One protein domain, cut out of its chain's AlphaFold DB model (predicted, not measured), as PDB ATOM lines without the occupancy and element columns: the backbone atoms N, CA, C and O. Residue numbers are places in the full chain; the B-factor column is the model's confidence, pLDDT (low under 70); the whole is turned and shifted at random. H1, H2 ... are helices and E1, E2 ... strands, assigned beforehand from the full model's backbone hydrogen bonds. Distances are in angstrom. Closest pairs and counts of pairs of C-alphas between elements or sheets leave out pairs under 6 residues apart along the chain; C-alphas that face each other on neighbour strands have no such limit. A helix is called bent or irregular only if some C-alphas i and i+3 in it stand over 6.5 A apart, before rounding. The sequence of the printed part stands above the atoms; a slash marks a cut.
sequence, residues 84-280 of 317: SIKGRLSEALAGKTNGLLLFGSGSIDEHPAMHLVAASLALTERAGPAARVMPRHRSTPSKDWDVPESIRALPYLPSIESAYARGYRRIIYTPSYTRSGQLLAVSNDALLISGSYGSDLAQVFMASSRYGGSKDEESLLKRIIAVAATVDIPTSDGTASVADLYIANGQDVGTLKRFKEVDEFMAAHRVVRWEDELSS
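Overview. This is residues 84 to 280 of the 317 residues of an uncharacterized protein of Paraburkholderia sp. BL9I2N2 (UniProt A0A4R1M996). A strongly twisted sheet of seven strands is the middle of three layers, with H1 and H2 on one face and H5, H7 and H10 on the other. The long hairpin E5 and E6 reaches to one end of the domain and H5 lies at the opposite end, while H9 packs on H7 and H8 on H6. The printed part has 197 residues with ten named helices and seven named strands, in the order H1 E1 H2 E2 H3 H4 H5 E3 H6 E4 H7 H8 E5 E6 H9 E7 H10. The sheet, ordered E2 E3 E4 E1 E5 E6 E7, is mixed, as is the class; the whole is compact, with a radius of gyration of the C-alphas of 16.0 A and spans of 46 by 45 by 33 A.

Arrangement. Along the printed part come H1, residues 84 to 93; E1, 99 to 105; H2, 114 to 127; E2, 130 to 133; H3, 141 to 145; H4, 149 to 152; H5, 160 to 166; E3, 170 to 173; H6, 180 to 186; E4, 191 to 197; H7, 201 to 209; H8, 214 to 221; E5, 224 to 235; E6, 238 to 247; H9, 259 to 268; E7, 270 to 272; and H10, 274 to 280. H1 only just touches H2, with 3 pairs of C-alphas within 8 A, the closest being Ser 90 and Leu 123 at 6.0 A. E1 is parallel to E4, with N 103 and O 194 2.9 A apart, and to E5, with N 104 and O 228 2.8 A apart. E1, H2, E2 and E4, H7 H8, E5 are split strand-helix-strand units, parallel strands with others between them, with right-handed crossovers. H3 is not on the sheet. H4 only grazes it with residues 151 to 152. In the strand-helix-strand units E2, H3 H4 H5, E3 and E3, H6, E4, the strands are parallel neighbours; N 131 and O 170 are 2.9 A apart, N 173 and O 193 3.0 A. H6 touches H8, the closest C-alphas being Ser 180 and Asp 216 at 6.0 A. H7, at a height over the sheet of 7.8 A, touches H9 at a steep tilt of 43 degrees, opposite ways; their closest C-alphas, Ala 202 and Asp 263, are 5.3 A apart. In the hairpin E5 and E6, N 229 and O 244 are 2.9 A apart; E7 is antiparallel to E6, with N 271 and O 245 2.8 A apart. H10 is on the same face as H7, at a height of 6.8 A. Every O i to N i+4 pair is within hydrogen-bond range in H5, H7, H8, H9 and H10, against 5 of 6 in H1, 6 of 10 in H2, 2 of 3 in H6 and 0 of 1 in H3, where 2 of 2 O i to N i+3 pairs are; H4 is too short for an i+4 pair.

Along the chain. H1 begins at C-alpha 84 (8.354, 25.983, 23.011) and measures 15.4 A, E1 20.4 A, H2 19.0 A, E4 20.1 A, E5 33.1 A and E6 29.1 A. H1 and H2 are irregular: C-alphas 84 and 87 are 7.2 A apart, 123 and 126 8.2 A. H10 ends at C-alpha 280 (12.907, 29.521, 33.961).

Size, cuts and confidence. The C-alphas farthest apart, those of Ala 165 and Ser 236, are 49.6 A apart. The printed part has no cut; the link E6 to H9, 11 residues, is long. Mean pLDDT of the printed part is 90.0, with residues 137 to 141 and 212 to 214 under 70.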
ATOM      1  N   SER A  84       9.367  25.010  22.599       93.56
ATOM      2  CA  SER A  84       8.354  25.983  23.011       93.56
ATOM      3  C   SER A  84       7.617  26.651  21.847       93.56
ATOM      4  O   SER A  84       6.431  26.968  21.975       93.56
ATOM      5  N   ILE A  85       8.275  26.820  20.694       96.00
ATOM      6  CA  ILE A  85       7.688  27.475  19.518       96.00
ATOM      7  C   ILE A  85       7.319  26.501  18.399       96.00
ATOM      8  O   ILE A  85       6.385  26.781  17.649       96.00
ATOM      9  N   LYS A  86       7.989  25.344  18.293       95.44
ATOM     10  CA  LYS A  86       7.831  24.393  17.176       95.44
ATOM     11  C   LYS A  86       6.372  23.992  16.924       95.44
ATOM     12  O   LYS A  86       5.901  24.077  15.792       95.44
ATOM     13  N   GLY A  87       5.651  23.576  17.972       95.75
ATOM     14  CA  GLY A  87       4.251  23.143  17.856       95.75
ATOM     15  C   GLY A  87       3.324  24.274  17.405       95.75
ATOM     16  O   GLY A  87       2.610  24.140  16.415       95.75
ATOM     17  N   ARG A  88       3.423  25.429  18.070       96.00
ATOM     18  CA  ARG A  88       2.599  26.616  17.788       96.00
ATOM     19  C   ARG A  88       2.847  27.173  16.392       96.00
ATOM     20  O   ARG A  88       1.909  27.563  15.706       96.00
ATOM     21  N   LEU A  89       4.105  27.189  15.957       96.44
ATOM     22  CA  LEU A  89       4.466  27.627  14.617       96.44
ATOM     23  C   LEU A  89       3.916  26.662  13.560       96.44
ATOM     24  O   LEU A  89       3.339  27.111  12.576       96.44
ATOM     25  N   SER A  90       4.024  25.347  13.778       96.44
ATOM     26  CA  SER A  90       3.436  24.338  12.886       96.44
ATOM     27  C   SER A  90       1.920  24.524  12.724       96.44
ATOM     28  O   SER A  90       1.406  24.540  11.604       96.44
ATOM     29  N   GLU A  91       1.210  24.749  13.833       95.62
ATOM     30  CA  GLU A  91      -0.230  25.022  13.842       95.62
ATOM     31  C   GLU A  91      -0.585  26.337  13.141       95.62
ATOM     32  O   GLU A  91      -1.489  26.365  12.313       95.62
ATOM     33  N   ALA A  92       0.143  27.425  13.402       95.31
ATOM     34  CA  ALA A  92      -0.107  28.717  12.759       95.31
ATOM     35  C   ALA A  92       0.117  28.681  11.246       95.31
ATOM     36  O   ALA A  92      -0.573  29.359  10.480       95.31
ATOM     37  N   LEU A  93       1.090  27.880  10.816       96.31
ATOM     38  CA  LEU A  93       1.387  27.670   9.412       96.31
ATOM     39  C   LEU A  93       0.373  26.740   8.750       96.31
ATOM     40  O   LEU A  93       0.284  26.771   7.519       96.31
ATOM     41  N   ALA A  94      -0.405  25.958   9.519       94.00
ATOM     42  CA  ALA A  94      -1.488  25.099   9.039       94.00
ATOM     43  C   ALA A  94      -2.452  25.880   8.123       94.00
ATOM     44  O   ALA A  94      -3.014  26.907   8.480       94.00
ATOM     45  N   GLY A  95      -2.624  25.408   6.892       88.44
ATOM     46  CA  GLY A  95      -3.440  26.034   5.852       88.44
ATOM     47  C   GLY A  95      -2.901  27.332   5.237       88.44
ATOM     48  O   GLY A  95      -3.521  27.828   4.301       88.44
ATOM     49  N   LYS A  96      -1.776  27.895   5.697       95.44
ATOM     50  CA  LYS A  96      -1.227  29.137   5.132       95.44
ATOM     51  C   LYS A  96      -0.394  28.863   3.881       95.44
ATOM     52  O   LYS A  96       0.437  27.953   3.866       95.44
ATOM     53  N   THR A  97      -0.621  29.668   2.845       96.88
ATOM     54  CA  THR A  97       0.089  29.597   1.555       96.88
ATOM     55  C   THR A  97       0.709  30.928   1.131       96.88
ATOM     56  O   THR A  97       1.528  30.950   0.218       96.88
ATOM     57  N   ASN A  98       0.355  32.026   1.800       97.75
ATOM     58  CA  ASN A  98       0.818  33.375   1.499       97.75
ATOM     59  C   ASN A  98       0.954  34.211   2.778       97.75
ATOM     60  O   ASN A  98       0.356  33.870   3.800       97.75
ATOM     61  N   GLY A  99       1.757  35.272   2.720       97.50
ATOM     62  CA  GLY A  99       2.064  36.151   3.852       97.50
ATOM     63  C   GLY A  99       3.562  36.218   4.145       97.50
ATOM     64  O   GLY A  99       4.379  35.827   3.313       97.50
ATOM     65  N   LEU A 100       3.934  36.728   5.321       98.00
ATOM     66  CA  LEU A 100       5.332  36.861   5.744       98.00
ATOM     67  C   LEU A 100       5.659  35.986   6.956       98.00
ATOM     68  O   LEU A 100       4.908  35.949   7.934       98.00
ATOM     69  N   LEU A 101       6.826  35.347   6.892       98.12
ATOM     70  CA  LEU A 101       7.486  34.647   7.990       98.12
ATOM     71  C   LEU A 101       8.841  35.285   8.242       98.12
ATOM     72  O   LEU A 101       9.717  35.271   7.371       98.12
ATOM     73  N   LEU A 102       8.990  35.864   9.427       97.88
ATOM     74  CA  LEU A 102      10.169  36.634   9.789       97.88
ATOM     75  C   LEU A 102      10.896  35.934  10.934       97.88
ATOM     76  O   LEU A 102      10.319  35.716  11.999       97.88
ATOM     77  N   PHE A 103      12.161  35.594  10.710       97.69
ATOM     78  CA  PHE A 103      12.995  34.917  11.691       97.69
ATOM     79  C   PHE A 103      14.164  35.797  12.136       97.69
ATOM     80  O   PHE A 103      14.821  36.460  11.329       97.69
ATOM     81  N   GLY A 104      14.412  35.784  13.440       95.50
ATOM     82  CA  GLY A 104      15.479  36.491  14.129       95.50
ATOM     83  C   GLY A 104      16.434  35.548  14.820       95.50
ATOM     84  O   GLY A 104      16.015  34.536  15.377       95.50
ATOM     85  N   SER A 105      17.711  35.909  14.814       93.56
ATOM     86  CA  SER A 105      18.708  35.291  15.675       93.56
ATOM     87  C   SER A 105      19.507  36.366  16.399       93.56
ATOM     88  O   SER A 105      19.891  37.377  15.797       93.56
ATOM     89  N   GLY A 106      19.777  36.134  17.684       88.12
ATOM     90  CA  GLY A 106      20.704  36.942  18.479       88.12
ATOM     91  C   GLY A 106      22.167  36.820  18.039       88.12
ATOM     92  O   GLY A 106      22.990  37.648  18.434       88.12
ATOM     93  N   SER A 107      22.497  35.836  17.196       84.62
ATOM     94  CA  SER A 107      23.844  35.618  16.667       84.62
ATOM     95  C   SER A 107      24.165  36.581  15.522       84.62
ATOM     96  O   SER A 107      23.384  36.767  14.586       84.62
ATOM     97  N   ILE A 108      25.340  37.214  15.591       78.25
ATOM     98  CA  ILE A 108      25.843  38.100  14.534       78.25
ATOM     99  C   ILE A 108      26.603  37.250  13.512       78.25
ATOM    100  O   ILE A 108      27.830  37.182  13.538       78.25
ATOM    101  N   ASP A 109      25.851  36.627  12.611       80.44
ATOM    102  CA  ASP A 109      26.382  35.790  11.534       80.44
ATOM    103  C   ASP A 109      26.271  36.478  10.165       80.44
ATOM    104  O   ASP A 109      25.591  37.493  10.005       80.44
ATOM    105  N   GLU A 110      26.926  35.916   9.143       79.94
ATOM    106  CA  GLU A 110      26.791  36.395   7.757       79.94
ATOM    107  C   GLU A 110      25.355  36.214   7.230       79.94
ATOM    108  O   GLU A 110      24.837  37.107   6.557       79.94
ATOM    109  N   HIS A 111      24.699  35.102   7.601       85.94
ATOM    110  CA  HIS A 111      23.294  34.797   7.292       85.94
ATOM    111  C   HIS A 111      22.490  34.544   8.572       85.94
ATOM    112  O   HIS A 111      22.196  33.391   8.907       85.94
ATOM    113  N   PRO A 112      22.131  35.607   9.312       89.50
ATOM    114  CA  PRO A 112      21.417  35.463  10.571       89.50
ATOM    115  C   PRO A 112      20.101  34.701  10.404       89.50
ATOM    116  O   PRO A 112      19.373  34.898   9.428       89.50
ATOM    117  N   ALA A 113      19.795  33.839  11.376       94.06
ATOM    118  CA  ALA A 113      18.572  33.035  11.430       94.06
ATOM    119  C   ALA A 113      18.327  32.109  10.221       94.06
ATOM    120  O   ALA A 113      17.237  31.556  10.079       94.06
ATOM    121  N   MET A 114      19.319  31.884   9.350       93.88
ATOM    122  CA  MET A 114      19.129  31.046   8.158       93.88
ATOM    123  C   MET A 114      18.798  29.587   8.507       93.88
ATOM    124  O   MET A 114      18.115  28.904   7.749       93.88
ATOM    125  N   HIS A 115      19.223  29.115   9.678       93.31
ATOM    126  CA  HIS A 115      18.839  27.809  10.205       93.31
ATOM    127  C   HIS A 115      17.331  27.726  10.535       93.31
ATOM    128  O   HIS A 115      16.709  26.701  10.266       93.31
ATOM    129  N   LEU A 116      16.712  28.815  11.017       96.31
ATOM    130  CA  LEU A 116      15.259  28.902  11.233       96.31
ATOM    131  C   LEU A 116      14.504  29.001   9.905       96.31
ATOM    132  O   LEU A 116      13.486  28.336   9.714       96.31
ATOM    133  N   VAL A 117      15.031  29.780   8.954       96.75
ATOM    134  CA  VAL A 117      14.500  29.845   7.584       96.75
ATOM    135  C   VAL A 117      14.494  28.449   6.959       96.75
ATOM    136  O   VAL A 117      13.463  28.015   6.450       96.75
ATOM    137  N   ALA A 118      15.608  27.720   7.054       95.75
ATOM    138  CA  ALA A 118      15.726  26.342   6.593       95.75
ATOM    139  C   ALA A 118      14.682  25.434   7.251       95.75
ATOM    140  O   ALA A 118      13.934  24.765   6.542       95.75
ATOM    141  N   ALA A 119      14.570  25.463   8.580       95.88
ATOM    142  CA  ALA A 119      13.593  24.668   9.320       95.88
ATOM    143  C   ALA A 119      12.139  24.986   8.919       95.88
ATOM    144  O   ALA A 119      11.298  24.089   8.830       95.88
ATOM    145  N   SER A 120      11.836  26.249   8.601       97.06
ATOM    146  CA  SER A 120      10.502  26.665   8.153       97.06
ATOM    147  C   SER A 120      10.095  26.067   6.799       97.06
ATOM    148  O   SER A 120       8.901  25.940   6.522       97.06
ATOM    149  N   LEU A 121      11.050  25.643   5.960       95.81
ATOM    150  CA  LEU A 121      10.741  25.005   4.675       95.81
ATOM    151  C   LEU A 121      10.011  23.673   4.850       95.81
ATOM    152  O   LEU A 121       9.116  23.384   4.055       95.81
ATOM    153  N   ALA A 122      10.332  22.924   5.908       94.00
ATOM    154  CA  ALA A 122       9.640  21.688   6.266       94.00
ATOM    155  C   ALA A 122       8.183  21.947   6.680       94.00
ATOM    156  O   ALA A 122       7.283  21.181   6.351       94.00
ATOM    157  N   LEU A 123       7.927  23.067   7.363       95.50
ATOM    158  CA  LEU A 123       6.589  23.437   7.840       95.50
ATOM    159  C   LEU A 123       5.696  24.040   6.743       95.50
ATOM    160  O   LEU A 123       4.490  24.205   6.937       95.50
ATOM    161  N   THR A 124       6.276  24.399   5.597       95.88
ATOM    162  CA  THR A 124       5.608  25.209   4.568       95.88
ATOM    163  C   THR A 124       5.535  24.534   3.205       95.88
ATOM    164  O   THR A 124       5.002  25.135   2.283       95.88
ATOM    165  N   GLU A 125       6.007  23.296   3.046       93.62
ATOM    166  CA  GLU A 125       6.123  22.619   1.741       93.62
ATOM    167  C   GLU A 125       4.851  22.687   0.878       93.62
ATOM    168  O   GLU A 125       4.909  23.011  -0.309       93.62
ATOM    169  N   ARG A 126       3.683  22.526   1.503       92.81
ATOM    170  CA  ARG A 126       2.362  22.632   0.860       92.81
ATOM    171  C   ARG A 126       2.020  24.000   0.251       92.81
ATOM    172  O   ARG A 126       1.058  24.088  -0.503       92.81
ATOM    173  N   ALA A 127       2.756  25.062   0.576       94.38
ATOM    174  CA  ALA A 127       2.570  26.388  -0.013       94.38
ATOM    175  C   ALA A 127       3.135  26.489  -1.443       94.38
ATOM    176  O   ALA A 127       2.951  27.512  -2.096       94.38
ATOM    177  N   GLY A 128       3.793  25.439  -1.946       94.19
ATOM    178  CA  GLY A 128       4.259  25.339  -3.327       94.19
ATOM    179  C   GLY A 128       5.785  25.355  -3.457       94.19
ATOM    180  O   GLY A 128       6.507  25.212  -2.462       94.19
ATOM    181  N   PRO A 129       6.311  25.502  -4.683       95.88
ATOM    182  CA  PRO A 129       7.746  25.435  -4.919       95.88
ATOM    183  C   PRO A 129       8.479  26.614  -4.272       95.88
ATOM    184  O   PRO A 129       7.987  27.751  -4.263       95.88
ATOM    185  N   ALA A 130       9.661  26.316  -3.729       96.44
ATOM    186  CA  ALA A 130      10.518  27.279  -3.056       96.44
ATOM    187  C   ALA A 130      11.683  27.724  -3.940       96.44
ATOM    188  O   ALA A 130      12.270  26.917  -4.655       96.44
ATOM    189  N   ALA A 131      12.030  29.001  -3.846       96.00
ATOM    190  CA  ALA A 131      13.253  29.562  -4.397       96.00
ATOM    191  C   ALA A 131      13.878  30.522  -3.386       96.00
ATOM    192  O   ALA A 131      13.199  31.063  -2.507       96.00
ATOM    193  N   ARG A 132      15.175  30.762  -3.545       94.44
ATOM    194  CA  ARG A 132      15.884  31.828  -2.841       94.44
ATOM    195  C   ARG A 132      16.297  32.904  -3.831       94.44
ATOM    196  O   ARG A 132      16.637  32.593  -4.972       94.44
ATOM    197  N   VAL A 133      16.254  34.159  -3.406       92.88
ATOM    198  CA  VAL A 133      16.598  35.292  -4.271       92.88
ATOM    199  C   VAL A 133      17.907  35.936  -3.851       92.88
ATOM    200  O   VAL A 133      18.270  35.931  -2.675       92.88
ATOM    201  N   MET A 134      18.618  36.487  -4.827       88.38
ATOM    202  CA  MET A 134      19.892  37.158  -4.617       88.38
ATOM    203  C   MET A 134      19.723  38.402  -3.723       88.38
ATOM    204  O   MET A 134      18.943  39.291  -4.069       88.38
ATOM    205  N   PRO A 135      20.448  38.513  -2.590       78.06
ATOM    206  CA  PRO A 135      20.338  39.654  -1.679       78.06
ATOM    207  C   PRO A 135      20.852  40.955  -2.307       78.06
ATOM    208  O   PRO A 135      20.232  42.007  -2.179       78.06
ATOM    209  N   ARG A 136      22.038  40.892  -2.928       72.06
ATOM    210  CA  ARG A 136      22.765  41.990  -3.587       72.06
ATOM    211  C   ARG A 136      24.017  41.420  -4.265       72.06
ATOM    212  O   ARG A 136      24.574  40.451  -3.765       72.06
ATOM    213  N   HIS A 137      24.553  42.103  -5.278       59.97
ATOM    214  CA  HIS A 137      25.932  41.891  -5.733       59.97
ATOM    215  C   HIS A 137      26.925  42.254  -4.622       59.97
ATOM    216  O   HIS A 137      27.153  43.433  -4.328       59.97
ATOM    217  N   ARG A 138      27.493  41.240  -3.969       56.53
ATOM    218  CA  ARG A 138      28.687  41.380  -3.131       56.53
ATOM    219  C   ARG A 138      29.919  41.026  -3.955       56.53
ATOM    220  O   ARG A 138      29.862  40.189  -4.844       56.53
ATOM    221  N   SER A 139      31.062  41.599  -3.592       49.06
ATOM    222  CA  SER A 139      32.367  41.253  -4.174       49.06
ATOM    223  C   SER A 139      32.819  39.816  -3.877       49.06
ATOM    224  O   SER A 139      33.840  39.383  -4.402       49.06
ATOM    225  N   THR A 140      32.107  39.079  -3.014       59.75
ATOM    226  CA  THR A 140      32.465  37.717  -2.592       59.75
ATOM    227  C   THR A 140      31.254  36.779  -2.700       59.75
ATOM    228  O   THR A 140      30.569  36.559  -1.701       59.75
ATOM    229  N   PRO A 141      30.989  36.213  -3.894       64.62
ATOM    230  CA  PRO A 141      29.839  35.336  -4.148       64.62
ATOM    231  C   PRO A 141      29.840  34.030  -3.342       64.62
ATOM    232  O   PRO A 141      28.790  33.424  -3.160       64.62
ATOM    233  N   SER A 142      30.999  33.582  -2.834       70.38
ATOM    234  CA  SER A 142      31.095  32.338  -2.052       70.38
ATOM    235  C   SER A 142      30.197  32.358  -0.818       70.38
ATOM    236  O   SER A 142      29.609  31.340  -0.471       70.38
ATOM    237  N   LYS A 143      30.025  33.539  -0.213       76.81
ATOM    238  CA  LYS A 143      29.204  33.715   0.981       76.81
ATOM    239  C   LYS A 143      27.747  33.362   0.729       76.81
ATOM    240  O   LYS A 143      27.113  32.834   1.628       76.81
ATOM    241  N   ASP A 144      27.220  33.552  -0.478       79.88
ATOM    242  CA  ASP A 144      25.837  33.173  -0.795       79.88
ATOM    243  C   ASP A 144      25.613  31.652  -0.720       79.88
ATOM    244  O   ASP A 144      24.472  31.192  -0.654       79.88
ATOM    245  N   TRP A 145      26.679  30.852  -0.718       85.19
ATOM    246  CA  TRP A 145      26.624  29.394  -0.609       85.19
ATOM    247  C   TRP A 145      26.873  28.884   0.818       85.19
ATOM    248  O   TRP A 145      26.604  27.708   1.094       85.19
ATOM    249  N   ASP A 146      27.278  29.763   1.739       87.69
ATOM    250  CA  ASP A 146      27.492  29.486   3.167       87.69
ATOM    251  C   ASP A 146      26.157  29.459   3.940       87.69
ATOM    252  O   ASP A 146      25.945  30.161   4.925       87.69
ATOM    253  N   VAL A 147      25.220  28.647   3.454       90.12
ATOM    254  CA  VAL A 147      23.869  28.451   3.998       90.12
ATOM    255  C   VAL A 147      23.600  26.955   4.220       90.12
ATOM    256  O   VAL A 147      24.301  26.125   3.629       90.12
ATOM    257  N   PRO A 148      22.584  26.580   5.024       92.38
ATOM    258  CA  PRO A 148      22.172  25.185   5.181       92.38
ATOM    259  C   PRO A 148      21.888  24.499   3.837       92.38
ATOM    260  O   PRO A 148      21.410  25.135   2.898       92.38
ATOM    261  N   GLU A 149      22.134  23.189   3.752       91.81
ATOM    262  CA  GLU A 149      21.994  22.411   2.510       91.81
ATOM    263  C   GLU A 149      20.593  22.514   1.891       91.81
ATOM    264  O   GLU A 149      20.463  22.706   0.683       91.81
ATOM    265  N   SER A 150      19.548  22.503   2.720       92.69
ATOM    266  CA  SER A 150      18.160  22.664   2.269       92.69
ATOM    267  C   SER A 150      17.880  24.019   1.614       92.69
ATOM    268  O   SER A 150      16.997  24.105   0.766       92.69
ATOM    269  N   ILE A 151      18.626  25.066   1.976       94.06
ATOM    270  CA  ILE A 151      18.580  26.379   1.322       94.06
ATOM    271  C   ILE A 151      19.443  26.354   0.065       94.06
ATOM    272  O   ILE A 151      19.033  26.859  -0.976       94.06
ATOM    273  N   ARG A 152      20.637  25.757   0.154       92.25
ATOM    274  CA  ARG A 152      21.601  25.662  -0.946       92.25
ATOM    275  C   ARG A 152      21.025  24.944  -2.168       92.25
ATOM    276  O   ARG A 152      21.319  25.344  -3.289       92.25
ATOM    277  N   ALA A 153      20.213  23.913  -1.939       92.31
ATOM    278  CA  ALA A 153      19.561  23.119  -2.976       92.31
ATOM    279  C   ALA A 153      18.433  23.864  -3.715       92.31
ATOM    280  O   ALA A 153      17.955  23.384  -4.742       92.31
ATOM    281  N   LEU A 154      17.982  25.017  -3.206       93.94
ATOM    282  CA  LEU A 154      16.919  25.778  -3.851       93.94
ATOM    283  C   LEU A 154      17.427  26.511  -5.098       93.94
ATOM    284  O   LEU A 154      18.544  27.041  -5.090       93.94
ATOM    285  N   PRO A 155      16.569  26.661  -6.124       93.88
ATOM    286  CA  PRO A 155      16.816  27.568  -7.236       93.88
ATOM    287  C   PRO A 155      17.212  28.959  -6.734       93.88
ATOM    288  O   PRO A 155      16.513  29.550  -5.901       93.88
ATOM    289  N   TYR A 156      18.341  29.467  -7.238       92.88
ATOM    290  CA  TYR A 156      18.866  30.782  -6.885       92.88
ATOM    291  C   TYR A 156      18.521  31.787  -7.980       92.88
ATOM    292  O   TYR A 156      19.050  31.708  -9.083       92.88
ATOM    293  N   LEU A 157      17.595  32.698  -7.691       93.19
ATOM    294  CA  LEU A 157      16.987  33.590  -8.679       93.19
ATOM    295  C   LEU A 157      17.398  35.052  -8.457       93.19
ATOM    296  O   LEU A 157      17.719  35.436  -7.331       93.19
ATOM    297  N   PRO A 158      17.372  35.902  -9.498       90.62
ATOM    298  CA  PRO A 158      17.861  37.275  -9.381       90.62
ATOM    299  C   PRO A 158      16.983  38.179  -8.506       90.62
ATOM    300  O   PRO A 158      17.499  39.126  -7.917       90.62
ATOM    301  N   SER A 159      15.673  37.923  -8.403       92.19
ATOM    302  CA  SER A 159      14.762  38.759  -7.610       92.19
ATOM    303  C   SER A 159      13.466  38.045  -7.204       92.19
ATOM    304  O   SER A 159      13.150  36.959  -7.701       92.19
ATOM    305  N   ILE A 160      12.697  38.679  -6.307       94.44
ATOM    306  CA  ILE A 160      11.360  38.221  -5.888       94.44
ATOM    307  C   ILE A 160      10.404  38.189  -7.079       94.44
ATOM    308  O   ILE A 160       9.644  37.236  -7.230       94.44
ATOM    309  N   GLU A 161      10.460  39.197  -7.943       93.25
ATOM    310  CA  GLU A 161       9.632  39.297  -9.143       93.25
ATOM    311  C   GLU A 161       9.922  38.145 -10.106       93.25
ATOM    312  O   GLU A 161       8.988  37.477 -10.546       93.25
ATOM    313  N   SER A 162      11.201  37.855 -10.373       93.62
ATOM    314  CA  SER A 162      11.594  36.706 -11.198       93.62
ATOM    315  C   SER A 162      11.138  35.383 -10.585       93.62
ATOM    316  O   SER A 162      10.617  34.527 -11.297       93.62
ATOM    317  N   ALA A 163      11.279  35.211  -9.267       95.25
ATOM    318  CA  ALA A 163      10.792  34.020  -8.576       95.25
ATOM    319  C   ALA A 163       9.271  33.863  -8.708       95.25
ATOM    320  O   ALA A 163       8.775  32.817  -9.132       95.25
ATOM    321  N   TYR A 164       8.522  34.920  -8.411       95.62
ATOM    322  CA  TYR A 164       7.067  34.904  -8.476       95.62
ATOM    323  C   TYR A 164       6.551  34.646  -9.900       95.62
ATOM    324  O   TYR A 164       5.672  33.797 -10.084       95.62
ATOM    325  N   ALA A 165       7.136  35.314 -10.902       93.81
ATOM    326  CA  ALA A 165       6.764  35.193 -12.312       93.81
ATOM    327  C   ALA A 165       7.046  33.799 -12.889       93.81
ATOM    328  O   ALA A 165       6.285  33.314 -13.723       93.81
ATOM    329  N   ARG A 166       8.097  33.123 -12.406       93.94
ATOM    330  CA  ARG A 166       8.393  31.726 -12.763       93.94
ATOM    331  C   ARG A 166       7.439  30.726 -12.112       93.94
ATOM    332  O   ARG A 166       7.384  29.589 -12.553       93.94
ATOM    333  N   GLY A 167       6.669  31.129 -11.100       95.19
ATOM    334  CA  GLY A 167       5.698  30.265 -10.420       95.19
ATOM    335  C   GLY A 167       6.120  29.806  -9.026       95.19
ATOM    336  O   GLY A 167       5.401  29.021  -8.410       95.19
ATOM    337  N   TYR A 168       7.237  30.307  -8.487       96.44
ATOM    338  CA  TYR A 168       7.603  30.046  -7.095       96.44
ATOM    339  C   TYR A 168       6.619  30.731  -6.144       96.44
ATOM    340  O   TYR A 168       6.141  31.843  -6.395       96.44
ATOM    341  N   ARG A 169       6.273  30.034  -5.061       96.50
ATOM    342  CA  ARG A 169       5.274  30.482  -4.075       96.50
ATOM    343  C   ARG A 169       5.810  30.527  -2.655       96.50
ATOM    344  O   ARG A 169       5.184  31.139  -1.802       96.50
ATOM    345  N   ARG A 170       7.000  29.977  -2.416       97.62
ATOM    346  CA  ARG A 170       7.802  30.242  -1.222       97.62
ATOM    347  C   ARG A 170       9.083  30.937  -1.640       97.62
ATOM    348  O   ARG A 170       9.870  30.371  -2.393       97.62
ATOM    349  N   ILE A 171       9.276  32.172  -1.204       97.81
ATOM    350  CA  ILE A 171      10.386  33.000  -1.673       97.81
ATOM    351  C   ILE A 171      11.208  33.427  -0.468       97.81
ATOM    352  O   ILE A 171      10.738  34.179   0.388       97.81
ATOM    353  N   ILE A 172      12.441  32.926  -0.408       96.75
ATOM    354  CA  ILE A 172      13.407  33.307   0.616       96.75
ATOM    355  C   ILE A 172      14.115  34.571   0.160       96.75
ATOM    356  O   ILE A 172      14.762  34.565  -0.889       96.75
ATOM    357  N   TYR A 173      14.008  35.632   0.953       94.25
ATOM    358  CA  TYR A 173      14.593  36.932   0.649       94.25
ATOM    359  C   TYR A 173      15.455  37.448   1.800       94.25
ATOM    360  O   TYR A 173      15.359  36.994   2.942       94.25
ATOM    361  N   THR A 174      16.290  38.442   1.497       90.00
ATOM    362  CA  THR A 174      17.092  39.138   2.504       90.00
ATOM    363  C   THR A 174      16.477  40.502   2.836       90.00
ATOM    364  O   THR A 174      16.412  41.375   1.961       90.00
ATOM    365  N   PRO A 175      16.077  40.730   4.099       87.56
ATOM    366  CA  PRO A 175      15.454  41.974   4.554       87.56
ATOM    367  C   PRO A 175      16.263  43.238   4.243       87.56
ATOM    368  O   PRO A 175      15.727  44.231   3.763       87.56
ATOM    369  N   SER A 176      17.587  43.169   4.407       78.62
ATOM    370  CA  SER A 176      18.519  44.299   4.270       78.62
ATOM    371  C   SER A 176      18.607  44.942   2.881       78.62
ATOM    372  O   SER A 176      19.310  45.948   2.744       78.62
ATOM    373  N   TYR A 177      17.933  44.392   1.869       78.12
ATOM    374  CA  TYR A 177      17.982  44.888   0.488       78.12
ATOM    375  C   TYR A 177      16.630  44.873  -0.227       78.12
ATOM    376  O   TYR A 177      16.538  45.333  -1.364       78.12
ATOM    377  N   THR A 178      15.585  44.371   0.426       85.81
ATOM    378  CA  THR A 178      14.267  44.225  -0.189       85.81
ATOM    379  C   THR A 178      13.376  45.383   0.226       85.81
ATOM    380  O   THR A 178      13.320  45.743   1.402       85.81
ATOM    381  N   ARG A 179      12.676  45.993  -0.733       87.75
ATOM    382  CA  ARG A 179      11.749  47.091  -0.435       87.75
ATOM    383  C   ARG A 179      10.404  46.542   0.013       87.75
ATOM    384  O   ARG A 179       9.880  45.613  -0.597       87.75
ATOM    385  N   SER A 180       9.789  47.188   1.000       88.81
ATOM    386  CA  SER A 180       8.483  46.786   1.534       88.81
ATOM    387  C   SER A 180       7.398  46.706   0.457       88.81
ATOM    388  O   SER A 180       6.620  45.759   0.446       88.81
ATOM    389  N   GLY A 181       7.402  47.627  -0.514       88.44
ATOM    390  CA  GLY A 181       6.475  47.583  -1.649       88.44
ATOM    391  C   GLY A 181       6.574  46.305  -2.495       88.44
ATOM    392  O   GLY A 181       5.549  45.801  -2.943       88.44
ATOM    393  N   GLN A 182       7.774  45.734  -2.664       89.06
ATOM    394  CA  GLN A 182       7.960  44.469  -3.395       89.06
ATOM    395  C   GLN A 182       7.375  43.291  -2.615       89.06
ATOM    396  O   GLN A 182       6.708  42.438  -3.192       89.06
ATOM    397  N   LEU A 183       7.579  43.273  -1.292       93.69
ATOM    398  CA  LEU A 183       6.985  42.263  -0.418       93.69
ATOM    399  C   LEU A 183       5.453  42.332  -0.488       93.69
ATOM    400  O   LEU A 183       4.785  41.324  -0.713       93.69
ATOM    401  N   LEU A 184       4.891  43.536  -0.366       93.88
ATOM    402  CA  LEU A 184       3.447  43.756  -0.412       93.88
ATOM    403  C   LEU A 184       2.832  43.322  -1.745       93.88
ATOM    404  O   LEU A 184       1.762  42.712  -1.732       93.88
ATOM    405  N   ALA A 185       3.520  43.570  -2.864       92.94
ATOM    406  CA  ALA A 185       3.040  43.232  -4.202       92.94
ATOM    407  C   ALA A 185       2.763  41.732  -4.390       92.94
ATOM    408  O   ALA A 185       1.819  41.379  -5.090       92.94
ATOM    409  N   VAL A 186       3.543  40.855  -3.748       95.50
ATOM    410  CA  VAL A 186       3.419  39.396  -3.933       95.50
ATOM    411  C   VAL A 186       2.892  38.658  -2.699       95.50
ATOM    412  O   VAL A 186       2.439  37.525  -2.818       95.50
ATOM    413  N   SER A 187       2.895  39.284  -1.517       96.31
ATOM    414  CA  SER A 187       2.506  38.645  -0.243       96.31
ATOM    415  C   SER A 187       1.051  38.163  -0.162       96.31
ATOM    416  O   SER A 187       0.724  37.412   0.750       96.31
ATOM    417  N   ASN A 188       0.173  38.573  -1.086       96.19
ATOM    418  CA  ASN A 188      -1.185  38.020  -1.201       96.19
ATOM    419  C   ASN A 188      -1.200  36.590  -1.753       96.19
ATOM    420  O   ASN A 188      -2.105  35.825  -1.436       96.19
ATOM    421  N   ASP A 189      -0.199  36.241  -2.559       97.25
ATOM    422  CA  ASP A 189      -0.196  35.016  -3.358       97.25
ATOM    423  C   ASP A 189       1.016  34.127  -3.073       97.25
ATOM    424  O   ASP A 189       1.015  32.951  -3.431       97.25
ATOM    425  N   ALA A 190       2.059  34.676  -2.450       97.94
ATOM    426  CA  ALA A 190       3.283  33.974  -2.108       97.94
ATOM    427  C   ALA A 190       3.620  34.129  -0.623       97.94
ATOM    428  O   ALA A 190       3.336  35.147   0.015       97.94
ATOM    429  N   LEU A 191       4.253  33.095  -0.082       98.31
ATOM    430  CA  LEU A 191       4.842  33.070   1.243       98.31
ATOM    431  C   LEU A 191       6.273  33.604   1.172       98.31
ATOM    432  O   LEU A 191       7.141  33.019   0.521       98.31
ATOM    433  N   LEU A 192       6.521  34.716   1.851       98.19
ATOM    434  CA  LEU A 192       7.814  35.385   1.896       98.19
ATOM    435  C   LEU A 192       8.504  35.054   3.212       98.19
ATOM    436  O   LEU A 192       7.957  35.305   4.284       98.19
ATOM    437  N   ILE A 193       9.698  34.482   3.127       98.12
ATOM    438  CA  ILE A 193      10.420  33.949   4.282       98.12
ATOM    439  C   ILE A 193      11.749  34.682   4.398       98.12
ATOM    440  O   ILE A 193      12.487  34.788   3.419       98.12
ATOM    441  N   SER A 194      12.076  35.183   5.585       96.31
ATOM    442  CA  SER A 194      13.359  35.845   5.801       96.31
ATOM    443  C   SER A 194      13.998  35.512   7.135       96.31
ATOM    444  O   SER A 194      13.323  35.219   8.119       96.31
ATOM    445  N   GLY A 195      15.328  35.571   7.133       95.00
ATOM    446  CA  GLY A 195      16.170  35.539   8.319       95.00
ATOM    447  C   GLY A 195      16.871  36.883   8.485       95.00
ATOM    448  O   GLY A 195      17.286  37.509   7.504       95.00
ATOM    449  N   SER A 196      16.970  37.349   9.722       93.25
ATOM    450  CA  SER A 196      17.614  38.607  10.079       93.25
ATOM    451  C   SER A 196      18.272  38.523  11.448       93.25
ATOM    452  O   SER A 196      18.004  37.628  12.249       93.25
ATOM    453  N   TYR A 197      19.190  39.452  11.696       91.00
ATOM    454  CA  TYR A 197      19.703  39.661  13.036       91.00
ATOM    455  C   TYR A 197      18.620  40.346  13.869       91.00
ATOM    456  O   TYR A 197      18.095  41.382  13.456       91.00
ATOM    457  N   GLY A 198      18.326  39.789  15.037       90.56
ATOM    458  CA  GLY A 198      17.366  40.349  15.977       90.56
ATOM    459  C   GLY A 198      17.172  39.421  17.165       90.56
ATOM    460  O   GLY A 198      16.833  38.254  16.986       90.56
ATOM    461  N   SER A 199      17.394  39.945  18.371       88.94
ATOM    462  CA  SER A 199      17.204  39.205  19.628       88.94
ATOM    463  C   SER A 199      15.776  39.286  20.175       88.94
ATOM    464  O   SER A 199      15.468  38.637  21.167       88.94
ATOM    465  N   ASP A 200      14.927  40.111  19.565       89.19
ATOM    466  CA  ASP A 200      13.529  40.332  19.932       89.19
ATOM    467  C   ASP A 200      12.689  40.594  18.671       89.19
ATOM    468  O   ASP A 200      13.222  40.854  17.586       89.19
ATOM    469  N   LEU A 201      11.363  40.523  18.802       92.38
ATOM    470  CA  LEU A 201      10.449  40.642  17.662       92.38
ATOM    471  C   LEU A 201      10.520  42.003  16.966       92.38
ATOM    472  O   LEU A 201      10.375  42.080  15.745       92.38
ATOM    473  N   ALA A 202      10.757  43.072  17.725       89.25
ATOM    474  CA  ALA A 202      10.790  44.426  17.198       89.25
ATOM    475  C   ALA A 202      12.002  44.634  16.288       89.25
ATOM    476  O   ALA A 202      11.864  45.168  15.186       89.25
ATOM    477  N   GLN A 203      13.173  44.135  16.687       89.19
ATOM    478  CA  GLN A 203      14.375  44.134  15.853       89.19
ATOM    479  C   GLN A 203      14.177  43.347  14.554       89.19
ATOM    480  O   GLN A 203      14.549  43.831  13.482       89.19
ATOM    481  N   VAL A 204      13.553  42.169  14.633       93.12
ATOM    482  CA  VAL A 204      13.280  41.320  13.460       93.12
ATOM    483  C   VAL A 204      12.323  42.006  12.487       93.12
ATOM    484  O   VAL A 204      12.554  42.025  11.271       93.12
ATOM    485  N   PHE A 205      11.264  42.622  13.010       92.25
ATOM    486  CA  PHE A 205      10.330  43.387  12.195       92.25
ATOM    487  C   PHE A 205      11.010  44.597  11.539       92.25
ATOM    488  O   PHE A 205      10.902  44.765  10.323       92.25
ATOM    489  N   MET A 206      11.785  45.385  12.297       87.88
ATOM    490  CA  MET A 206      12.535  46.533  11.763       87.88
ATOM    491  C   MET A 206      13.488  46.142  10.642       87.88
ATOM    492  O   MET A 206      13.611  46.859   9.648       87.88
ATOM    493  N   ALA A 207      14.182  45.011  10.786       88.38
ATOM    494  CA  ALA A 207      15.077  44.527   9.745       88.38
ATOM    495  C   ALA A 207      14.325  44.318   8.419       88.38
ATOM    496  O   ALA A 207      14.876  44.601   7.354       88.38
ATOM    497  N   SER A 208      13.060  43.893   8.498       84.69
ATOM    498  CA  SER A 208      12.161  43.615   7.371       84.69
ATOM    499  C   SER A 208      11.440  44.841   6.812       84.69
ATOM    500  O   SER A 208      11.103  44.845   5.629       84.69
ATOM    501  N   SER A 209      11.233  45.891   7.610       84.12
ATOM    502  CA  SER A 209      10.560  47.123   7.176       84.12
ATOM    503  C   SER A 209      11.511  48.260   6.777       84.12
ATOM    504  O   SER A 209      11.060  49.289   6.277       84.12
ATOM    505  N   ARG A 210      12.830  48.068   6.928       79.12
ATOM    506  CA  ARG A 210      13.872  49.110   6.825       79.12
ATOM    507  C   ARG A 210      13.807  50.018   5.588       79.12
ATOM    508  O   ARG A 210      14.254  51.161   5.663       79.12
ATOM    509  N   TYR A 211      13.310  49.522   4.455       74.56
ATOM    510  CA  TYR A 211      13.233  50.268   3.190       74.56
ATOM    511  C   TYR A 211      11.795  50.576   2.744       74.56
ATOM    512  O   TYR A 211      11.534  50.672   1.542       74.56
ATOM    513  N   GLY A 212      10.873  50.720   3.697       65.81
ATOM    514  CA  GLY A 212       9.488  51.143   3.480       65.81
ATOM    515  C   GLY A 212       9.164  52.497   4.114       65.81
ATOM    516  O   GLY A 212       9.922  53.030   4.923       65.81
ATOM    517  N   GLY A 213       8.023  53.070   3.729       69.00
ATOM    518  CA  GLY A 213       7.404  54.170   4.479       69.00
ATOM    519  C   GLY A 213       6.475  53.648   5.579       69.00
ATOM    520  O   GLY A 213       6.088  52.486   5.556       69.00
ATOM    521  N   SER A 214       6.022  54.509   6.497       69.62
ATOM    522  CA  SER A 214       5.123  54.113   7.604       69.62
ATOM    523  C   SER A 214       3.844  53.391   7.152       69.62
ATOM    524  O   SER A 214       3.394  52.452   7.802       69.62
ATOM    525  N   LYS A 215       3.276  53.776   5.999       76.69
ATOM    526  CA  LYS A 215       2.132  53.074   5.387       76.69
ATOM    527  C   LYS A 215       2.465  51.636   4.981       76.69
ATOM    528  O   LYS A 215       1.605  50.758   5.068       76.69
ATOM    529  N   ASP A 216       3.690  51.404   4.525       81.88
ATOM    530  CA  ASP A 216       4.148  50.071   4.157       81.88
ATOM    531  C   ASP A 216       4.375  49.225   5.408       81.88
ATOM    532  O   ASP A 216       4.072  48.042   5.378       81.88
ATOM    533  N   GLU A 217       4.847  49.810   6.515       82.38
ATOM    534  CA  GLU A 217       5.034  49.091   7.784       82.38
ATOM    535  C   GLU A 217       3.711  48.544   8.329       82.38
ATOM    536  O   GLU A 217       3.612  47.354   8.624       82.38
ATOM    537  N   GLU A 218       2.670  49.381   8.387       84.75
ATOM    538  CA  GLU A 218       1.321  48.951   8.783       84.75
ATOM    539  C   GLU A 218       0.807  47.837   7.859       84.75
ATOM    540  O   GLU A 218       0.281  46.814   8.308       84.75
ATOM    541  N   SER A 219       0.993  48.021   6.550       88.94
ATOM    542  CA  SER A 219       0.576  47.044   5.547       88.94
ATOM    543  C   SER A 219       1.348  45.732   5.680       88.94
ATOM    544  O   SER A 219       0.753  44.671   5.528       88.94
ATOM    545  N   LEU A 220       2.647  45.776   5.986       90.06
ATOM    546  CA  LEU A 220       3.480  44.596   6.202       90.06
ATOM    547  C   LEU A 220       3.060  43.850   7.462       90.06
ATOM    548  O   LEU A 220       2.930  42.631   7.420       90.06
ATOM    549  N   LEU A 221       2.796  44.563   8.558       90.38
ATOM    550  CA  LEU A 221       2.359  43.953   9.811       90.38
ATOM    551  C   LEU A 221       1.051  43.168   9.632       90.38
ATOM    552  O   LEU A 221       0.935  42.048  10.123       90.38
ATOM    553  N   LYS A 222       0.117  43.685   8.823       91.81
ATOM    554  CA  LYS A 222      -1.122  42.982   8.430       91.81
ATOM    555  C   LYS A 222      -0.889  41.721   7.588       91.81
ATOM    556  O   LYS A 222      -1.802  40.913   7.436       91.81
ATOM    557  N   ARG A 223       0.299  41.560   7.003       94.38
ATOM    558  CA  ARG A 223       0.675  40.418   6.153       94.38
ATOM    559  C   ARG A 223       1.516  39.374   6.879       94.38
ATOM    560  O   ARG A 223       1.759  38.304   6.321       94.38
ATOM    561  N   ILE A 224       1.963  39.661   8.096       95.81
ATOM    562  CA  ILE A 224       2.734  38.723   8.905       95.81
ATOM    563  C   ILE A 224       1.843  37.568   9.347       95.81
ATOM    564  O   ILE A 224       0.752  37.774   9.866       95.81
ATOM    565  N   ILE A 225       2.345  36.348   9.173       97.38
ATOM    566  CA  ILE A 225       1.787  35.153   9.808       97.38
ATOM    567  C   ILE A 225       2.451  34.951  11.168       97.38
ATOM    568  O   ILE A 225       1.765  34.740  12.165       97.38
ATOM    569  N   ALA A 226       3.785  35.022  11.204       97.81
ATOM    570  CA  ALA A 226       4.560  34.857  12.422       97.81
ATOM    571  C   ALA A 226       5.876  35.644  12.377       97.81
ATOM    572  O   ALA A 226       6.497  35.791  11.319       97.81
ATOM    573  N   VAL A 227       6.304  36.094  13.556       97.81
ATOM    574  CA  VAL A 227       7.658  36.591  13.822       97.81
ATOM    575  C   VAL A 227       8.220  35.757  14.957       97.81
ATOM    576  O   VAL A 227       7.576  35.648  15.998       97.81
ATOM    577  N   ALA A 228       9.397  35.173  14.766       97.50
ATOM    578  CA  ALA A 228      10.085  34.438  15.819       97.50
ATOM    579  C   ALA A 228      11.530  34.912  15.932       97.50
ATOM    580  O   ALA A 228      12.208  35.046  14.916       97.50
ATOM    581  N   ALA A 229      12.006  35.136  17.150       95.50
ATOM    582  CA  ALA A 229      13.405  35.431  17.437       95.50
ATOM    583  C   ALA A 229      13.949  34.368  18.389       95.50
ATOM    584  O   ALA A 229      13.274  34.030  19.357       95.50
ATOM    585  N   THR A 230      15.146  33.845  18.128       95.38
ATOM    586  CA  THR A 230      15.832  32.937  19.055       95.38
ATOM    587  C   THR A 230      17.185  33.491  19.463       95.38
ATOM    588  O   THR A 230      17.885  34.140  18.677       95.38
ATOM    589  N   VAL A 231      17.573  33.236  20.707       94.19
ATOM    590  CA  VAL A 231      18.904  33.568  21.209       94.19
ATOM    591  C   VAL A 231      19.489  32.360  21.911       94.19
ATOM    592  O   VAL A 231      18.902  31.833  22.853       94.19
ATOM    593  N   ASP A 232      20.661  31.961  21.439       93.12
ATOM    594  CA  ASP A 232      21.438  30.865  21.990       93.12
ATOM    595  C   ASP A 232      22.346  31.387  23.110       93.12
ATOM    596  O   ASP A 232      23.131  32.321  22.930       93.12
ATOM    597  N   ILE A 233      22.226  30.778  24.285       93.75
ATOM    598  CA  ILE A 233      22.930  31.123  25.514       93.75
ATOM    599  C   ILE A 233      23.883  29.969  25.852       93.75
ATOM    600  O   ILE A 233      23.431  28.841  26.072       93.75
ATOM    601  N   PRO A 234      25.204  30.216  25.906       91.75
ATOM    602  CA  PRO A 234      26.169  29.188  26.286       91.75
ATOM    603  C   PRO A 234      25.938  28.681  27.716       91.75
ATOM    604  O   PRO A 234      25.760  29.484  28.632       91.75
ATOM    605  N   THR A 235      26.010  27.364  27.911       92.69
ATOM    606  CA  THR A 235      25.923  26.697  29.223       92.69
ATOM    607  C   THR A 235      27.137  25.791  29.452       92.69
ATOM    608  O   THR A 235      27.957  25.605  28.553       92.69
ATOM    609  N   SER A 236      27.277  25.219  30.653       87.69
ATOM    610  CA  SER A 236      28.325  24.225  30.953       87.69
ATOM    611  C   SER A 236      28.230  22.975  30.078       87.69
ATOM    612  O   SER A 236      29.255  22.417  29.694       87.69
ATOM    613  N   ASP A 237      27.005  22.565  29.749       87.19
ATOM    614  CA  ASP A 237      26.696  21.300  29.072       87.19
ATOM    615  C   ASP A 237      26.311  21.488  27.594       87.19
ATOM    616  O   ASP A 237      25.870  20.548  26.933       87.19
ATOM    617  N   GLY A 238      26.477  22.701  27.056       90.06
ATOM    618  CA  GLY A 238      26.215  23.015  25.655       90.06
ATOM    619  C   GLY A 238      25.594  24.392  25.464       90.06
ATOM    620  O   GLY A 238      26.239  25.428  25.640       90.06
ATOM    621  N   THR A 239      24.350  24.416  24.998       91.75
ATOM    622  CA  THR A 239      23.636  25.648  24.653       91.75
ATOM    623  C   THR A 239      22.176  25.510  25.045       91.75
ATOM    624  O   THR A 239      21.528  24.522  24.704       91.75
ATOM    625  N   ALA A 240      21.671  26.502  25.771       92.94
ATOM    626  CA  ALA A 240      20.246  26.700  25.980       92.94
ATOM    627  C   ALA A 240      19.766  27.774  25.003       92.94
ATOM    628  O   ALA A 240      20.513  28.699  24.704       92.94
ATOM    629  N   SER A 241      18.530  27.690  24.531       93.25
ATOM    630  CA  SER A 241      17.959  28.707  23.647       93.25
ATOM    631  C   SER A 241      16.715  29.290  24.289       93.25
ATOM    632  O   SER A 241      15.907  28.548  24.848       93.25
ATOM    633  N   VAL A 242      16.553  30.604  24.174       95.12
ATOM    634  CA  VAL A 242      15.286  31.281  24.466       95.12
ATOM    635  C   VAL A 242      14.656  31.773  23.175       95.12
ATOM    636  O   VAL A 242      15.356  32.086  22.206       95.12
ATOM    637  N   ALA A 243      13.335  31.844  23.165       95.62
ATOM    638  CA  ALA A 243      12.538  32.248  22.028       95.62
ATOM    639  C   ALA A 243      11.545  33.352  22.391       95.62
ATOM    640  O   ALA A 243      10.946  33.378  23.465       95.62
ATOM    641  N   ASP A 244      11.321  34.239  21.432       95.62
ATOM    642  CA  ASP A 244      10.173  35.131  21.390       95.62
ATOM    643  C   ASP A 244       9.340  34.771  20.154       95.62
ATOM    644  O   ASP A 244       9.897  34.521  19.081       95.62
ATOM    645  N   LEU A 245       8.016  34.704  20.295       97.50
ATOM    646  CA  LEU A 245       7.112  34.336  19.209       97.50
ATOM    647  C   LEU A 245       5.859  35.201  19.220       97.50
ATOM    648  O   LEU A 245       5.075  35.190  20.171       97.50
ATOM    649  N   TYR A 246       5.603  35.829  18.080       97.25
ATOM    650  CA  TYR A 246       4.321  36.410  17.716       97.25
ATOM    651  C   TYR A 246       3.684  35.593  16.593       97.25
ATOM    652  O   TYR A 246       4.338  35.255  15.606       97.25
ATOM    653  N   ILE A 247       2.389  35.307  16.738       96.62
ATOM    654  CA  ILE A 247       1.546  34.705  15.702       96.62
ATOM    655  C   ILE A 247       0.364  35.643  15.465       96.62
ATOM    656  O   ILE A 247      -0.361  35.995  16.401       96.62
ATOM    657  N   ALA A 248       0.140  36.004  14.204       93.69
ATOM    658  CA  ALA A 248      -1.055  36.728  13.810       93.69
ATOM    659  C   ALA A 248      -2.284  35.817  13.951       93.69
ATOM    660  O   ALA A 248      -2.396  34.772  13.309       93.69
ATOM    661  N   ASN A 249      -3.223  36.245  14.782       87.31
ATOM    662  CA  ASN A 249      -4.452  35.541  15.117       87.31
ATOM    663  C   ASN A 249      -5.667  36.480  15.028       87.31
ATOM    664  O   ASN A 249      -6.473  36.586  15.950       87.31
ATOM    665  N   GLY A 250      -5.762  37.215  13.915       79.69
ATOM    666  CA  GLY A 250      -6.897  38.095  13.626       79.69
ATOM    667  C   GLY A 250      -6.989  39.339  14.512       79.69
ATOM    668  O   GLY A 250      -8.052  39.954  14.558       79.69
ATOM    669  N   GLN A 251      -5.913  39.710  15.215       83.56
ATOM    670  CA  GLN A 251      -5.883  40.955  15.976       83.56
ATOM    671  C   GLN A 251      -6.014  42.152  15.031       83.56
ATOM    672  O   GLN A 251      -5.414  42.176  13.952       83.56
ATOM    673  N   ASP A 252      -6.779  43.159  15.449       82.25
ATOM    674  CA  ASP A 252      -6.839  44.417  14.719       82.25
ATOM    675  C   ASP A 252      -5.528  45.179  14.929       82.25
ATOM    676  O   ASP A 252      -5.234  45.669  16.019       82.25
ATOM    677  N   VAL A 253      -4.734  45.259  13.864       80.50
ATOM    678  CA  VAL A 253      -3.493  46.040  13.830       80.50
ATOM    679  C   VAL A 253      -3.790  47.539  13.983       80.50
ATOM    680  O   VAL A 253      -2.920  48.297  14.398       80.50
ATOM    681  N   GLY A 254      -5.013  47.993  13.688       75.06
ATOM    682  CA  GLY A 254      -5.387  49.400  13.757       75.06
ATOM    683  C   GLY A 254      -4.558  50.269  12.806       75.06
ATOM    684  O   GLY A 254      -4.101  49.820  11.752       75.06
ATOM    685  N   THR A 255      -4.380  51.541  13.171       77.69
ATOM    686  CA  THR A 255      -3.516  52.494  12.458       77.69
ATOM    687  C   THR A 255      -2.284  52.787  13.310       77.69
ATOM    688  O   THR A 255      -2.295  53.723  14.112       77.69
ATOM    689  N   LEU A 256      -1.226  51.993  13.142       77.12
ATOM    690  CA  LEU A 256       0.060  52.214  13.810       77.12
ATOM    691  C   LEU A 256       0.900  53.158  12.952       77.12
ATOM    692  O   LEU A 256       1.227  52.858  11.805       77.12
ATOM    693  N   LYS A 257       1.223  54.334  13.488       71.94
ATOM    694  CA  LYS A 257       1.959  55.388  12.771       71.94
ATOM    695  C   LYS A 257       3.416  55.482  13.189       71.94
ATOM    696  O   LYS A 257       4.201  56.125  12.491       71.94
ATOM    697  N   ARG A 258       3.768  54.925  14.350       76.69
ATOM    698  CA  ARG A 258       5.108  55.026  14.936       76.69
ATOM    699  C   ARG A 258       5.664  53.649  15.243       76.69
ATOM    700  O   ARG A 258       4.947  52.786  15.731       76.69
ATOM    701  N   PHE A 259       6.975  53.509  15.086       77.06
ATOM    702  CA  PHE A 259       7.693  52.285  15.432       77.06
ATOM    703  C   PHE A 259       7.396  51.789  16.859       77.06
ATOM    704  O   PHE A 259       7.124  50.613  17.064       77.06
ATOM    705  N   LYS A 260       7.345  52.707  17.833       84.25
ATOM    706  CA  LYS A 260       6.996  52.394  19.227       84.25
ATOM    707  C   LYS A 260       5.630  51.710  19.371       84.25
ATOM    708  O   LYS A 260       5.470  50.859  20.228       84.25
ATOM    709  N   GLU A 261       4.662  52.067  18.529       85.94
ATOM    710  CA  GLU A 261       3.323  51.466  18.553       85.94
ATOM    711  C   GLU A 261       3.345  50.044  17.973       85.94
ATOM    712  O   GLU A 261       2.604  49.186  18.436       85.94
ATOM    713  N   VAL A 262       4.220  49.780  16.996       84.12
ATOM    714  CA  VAL A 262       4.448  48.431  16.452       84.12
ATOM    715  C   VAL A 262       5.143  47.534  17.476       84.12
ATOM    716  O   VAL A 262       4.726  46.394  17.663       84.12
ATOM    717  N   ASP A 263       6.158  48.058  18.161       86.88
ATOM    718  CA  ASP A 263       6.845  47.374  19.260       86.88
ATOM    719  C   ASP A 263       5.870  47.021  20.396       86.88
ATOM    720  O   ASP A 263       5.707  45.850  20.736       86.88
ATOM    721  N   GLU A 264       5.110  48.003  20.896       89.75
ATOM    722  CA  GLU A 264       4.076  47.787  21.919       89.75
ATOM    723  C   GLU A 264       3.011  46.777  21.468       89.75
ATOM    724  O   GLU A 264       2.622  45.897  22.242       89.75
ATOM    725  N   PHE A 265       2.561  46.865  20.212       90.25
ATOM    726  CA  PHE A 265       1.594  45.928  19.650       90.25
ATOM    727  C   PHE A 265       2.141  44.498  19.626       90.25
ATOM    728  O   PHE A 265       1.465  43.585  20.101       90.25
ATOM    729  N   MET A 266       3.349  44.283  19.098       89.81
ATOM    730  CA  MET A 266       3.941  42.944  19.047       89.81
ATOM    731  C   MET A 266       4.197  42.417  20.453       89.81
ATOM    732  O   MET A 266       3.808  41.287  20.735       89.81
ATOM    733  N   ALA A 267       4.753  43.240  21.347       90.06
ATOM    734  CA  ALA A 267       5.040  42.873  22.729       90.06
ATOM    735  C   ALA A 267       3.787  42.420  23.498       90.06
ATOM    736  O   ALA A 267       3.873  41.471  24.284       90.06
ATOM    737  N   ALA A 268       2.636  43.058  23.250       91.50
ATOM    738  CA  ALA A 268       1.351  42.726  23.869       91.50
ATOM    739  C   ALA A 268       0.702  41.442  23.322       91.50
ATOM    740  O   ALA A 268      -0.124  40.839  24.005       91.50
ATOM    741  N   HIS A 269       1.070  41.010  22.113       92.88
ATOM    742  CA  HIS A 269       0.456  39.867  21.426       92.88
ATOM    743  C   HIS A 269       1.411  38.685  21.238       92.88
ATOM    744  O   HIS A 269       1.166  37.797  20.417       92.88
ATOM    745  N   ARG A 270       2.500  38.658  22.009       94.00
ATOM    746  CA  ARG A 270       3.416  37.522  22.061       94.00
ATOM    747  C   ARG A 270       2.704  36.301  22.610       94.00
ATOM    748  O   ARG A 270       2.037  36.362  23.640       94.00
ATOM    749  N   VAL A 271       2.883  35.179  21.931       95.94
ATOM    750  CA  VAL A 271       2.416  33.883  22.419       95.94
ATOM    751  C   VAL A 271       3.495  33.205  23.263       95.94
ATOM    752  O   VAL A 271       3.161  32.527  24.231       95.94
ATOM    753  N   VAL A 272       4.774  33.388  22.930       96.50
ATOM    754  CA  VAL A 272       5.925  32.942  23.731       96.50
ATOM    755  C   VAL A 272       6.783  34.162  24.007       96.50
ATOM    756  O   VAL A 272       6.991  34.965  23.104       96.50
ATOM    757  N   ARG A 273       7.235  34.311  25.251       95.31
ATOM    758  CA  ARG A 273       8.003  35.464  25.713       95.31
ATOM    759  C   ARG A 273       9.369  34.990  26.174       95.31
ATOM    760  O   ARG A 273       9.448  34.121  27.045       95.31
ATOM    761  N   TRP A 274      10.425  35.598  25.643       93.75
ATOM    762  CA  TRP A 274      11.787  35.239  26.030       93.75
ATOM    763  C   TRP A 274      12.033  35.492  27.523       93.75
ATOM    764  O   TRP A 274      12.832  34.787  28.126       93.75
ATOM    765  N   GLU A 275      11.334  36.454  28.141       93.75
ATOM    766  CA  GLU A 275      11.442  36.771  29.572       93.75
ATOM    767  C   GLU A 275      11.024  35.600  30.469       93.75
ATOM    768  O   GLU A 275      11.648  35.352  31.503       93.75
ATOM    769  N   ASP A 276       9.972  34.879  30.076       94.44
ATOM    770  CA  ASP A 276       9.431  33.756  30.843       94.44
ATOM    771  C   ASP A 276      10.357  32.533  30.715       94.44
ATOM    772  O   ASP A 276      10.666  31.855  31.700       94.44
ATOM    773  N   GLU A 277      10.869  32.288  29.506       94.50
ATOM    774  CA  GLU A 277      11.844  31.222  29.255       94.50
ATOM    775  C   GLU A 277      13.177  31.497  29.952       94.50
ATOM    776  O   GLU A 277      13.741  30.608  30.589       94.50
ATOM    777  N   LEU A 278      13.658  32.740  29.895       94.69
ATOM    778  CA  LEU A 278      14.903  33.125  30.541       94.69
ATOM    779  C   LEU A 278      14.798  33.058  32.066       94.69
ATOM    780  O   LEU A 278      15.723  32.568  32.707       94.69
ATOM    781  N   SER A 279      13.669  33.497  32.638       94.44
ATOM    782  CA  SER A 279      13.394  33.339  34.075       94.44
ATOM    783  C   SER A 279      13.490  31.867  34.476       94.44
ATOM    784  O   SER A 279      14.194  31.540  35.422       94.44
ATOM    785  N   SER A 280      12.873  30.968  33.700       93.44
ATOM    786  CA  SER A 280      12.907  29.521  33.961       93.44
ATOM    787  C   SER A 280      14.328  28.942  33.904       93.44
ATOM    788  O   SER A 280      14.692  28.100  34.726       93.44
TER     789      SER A 280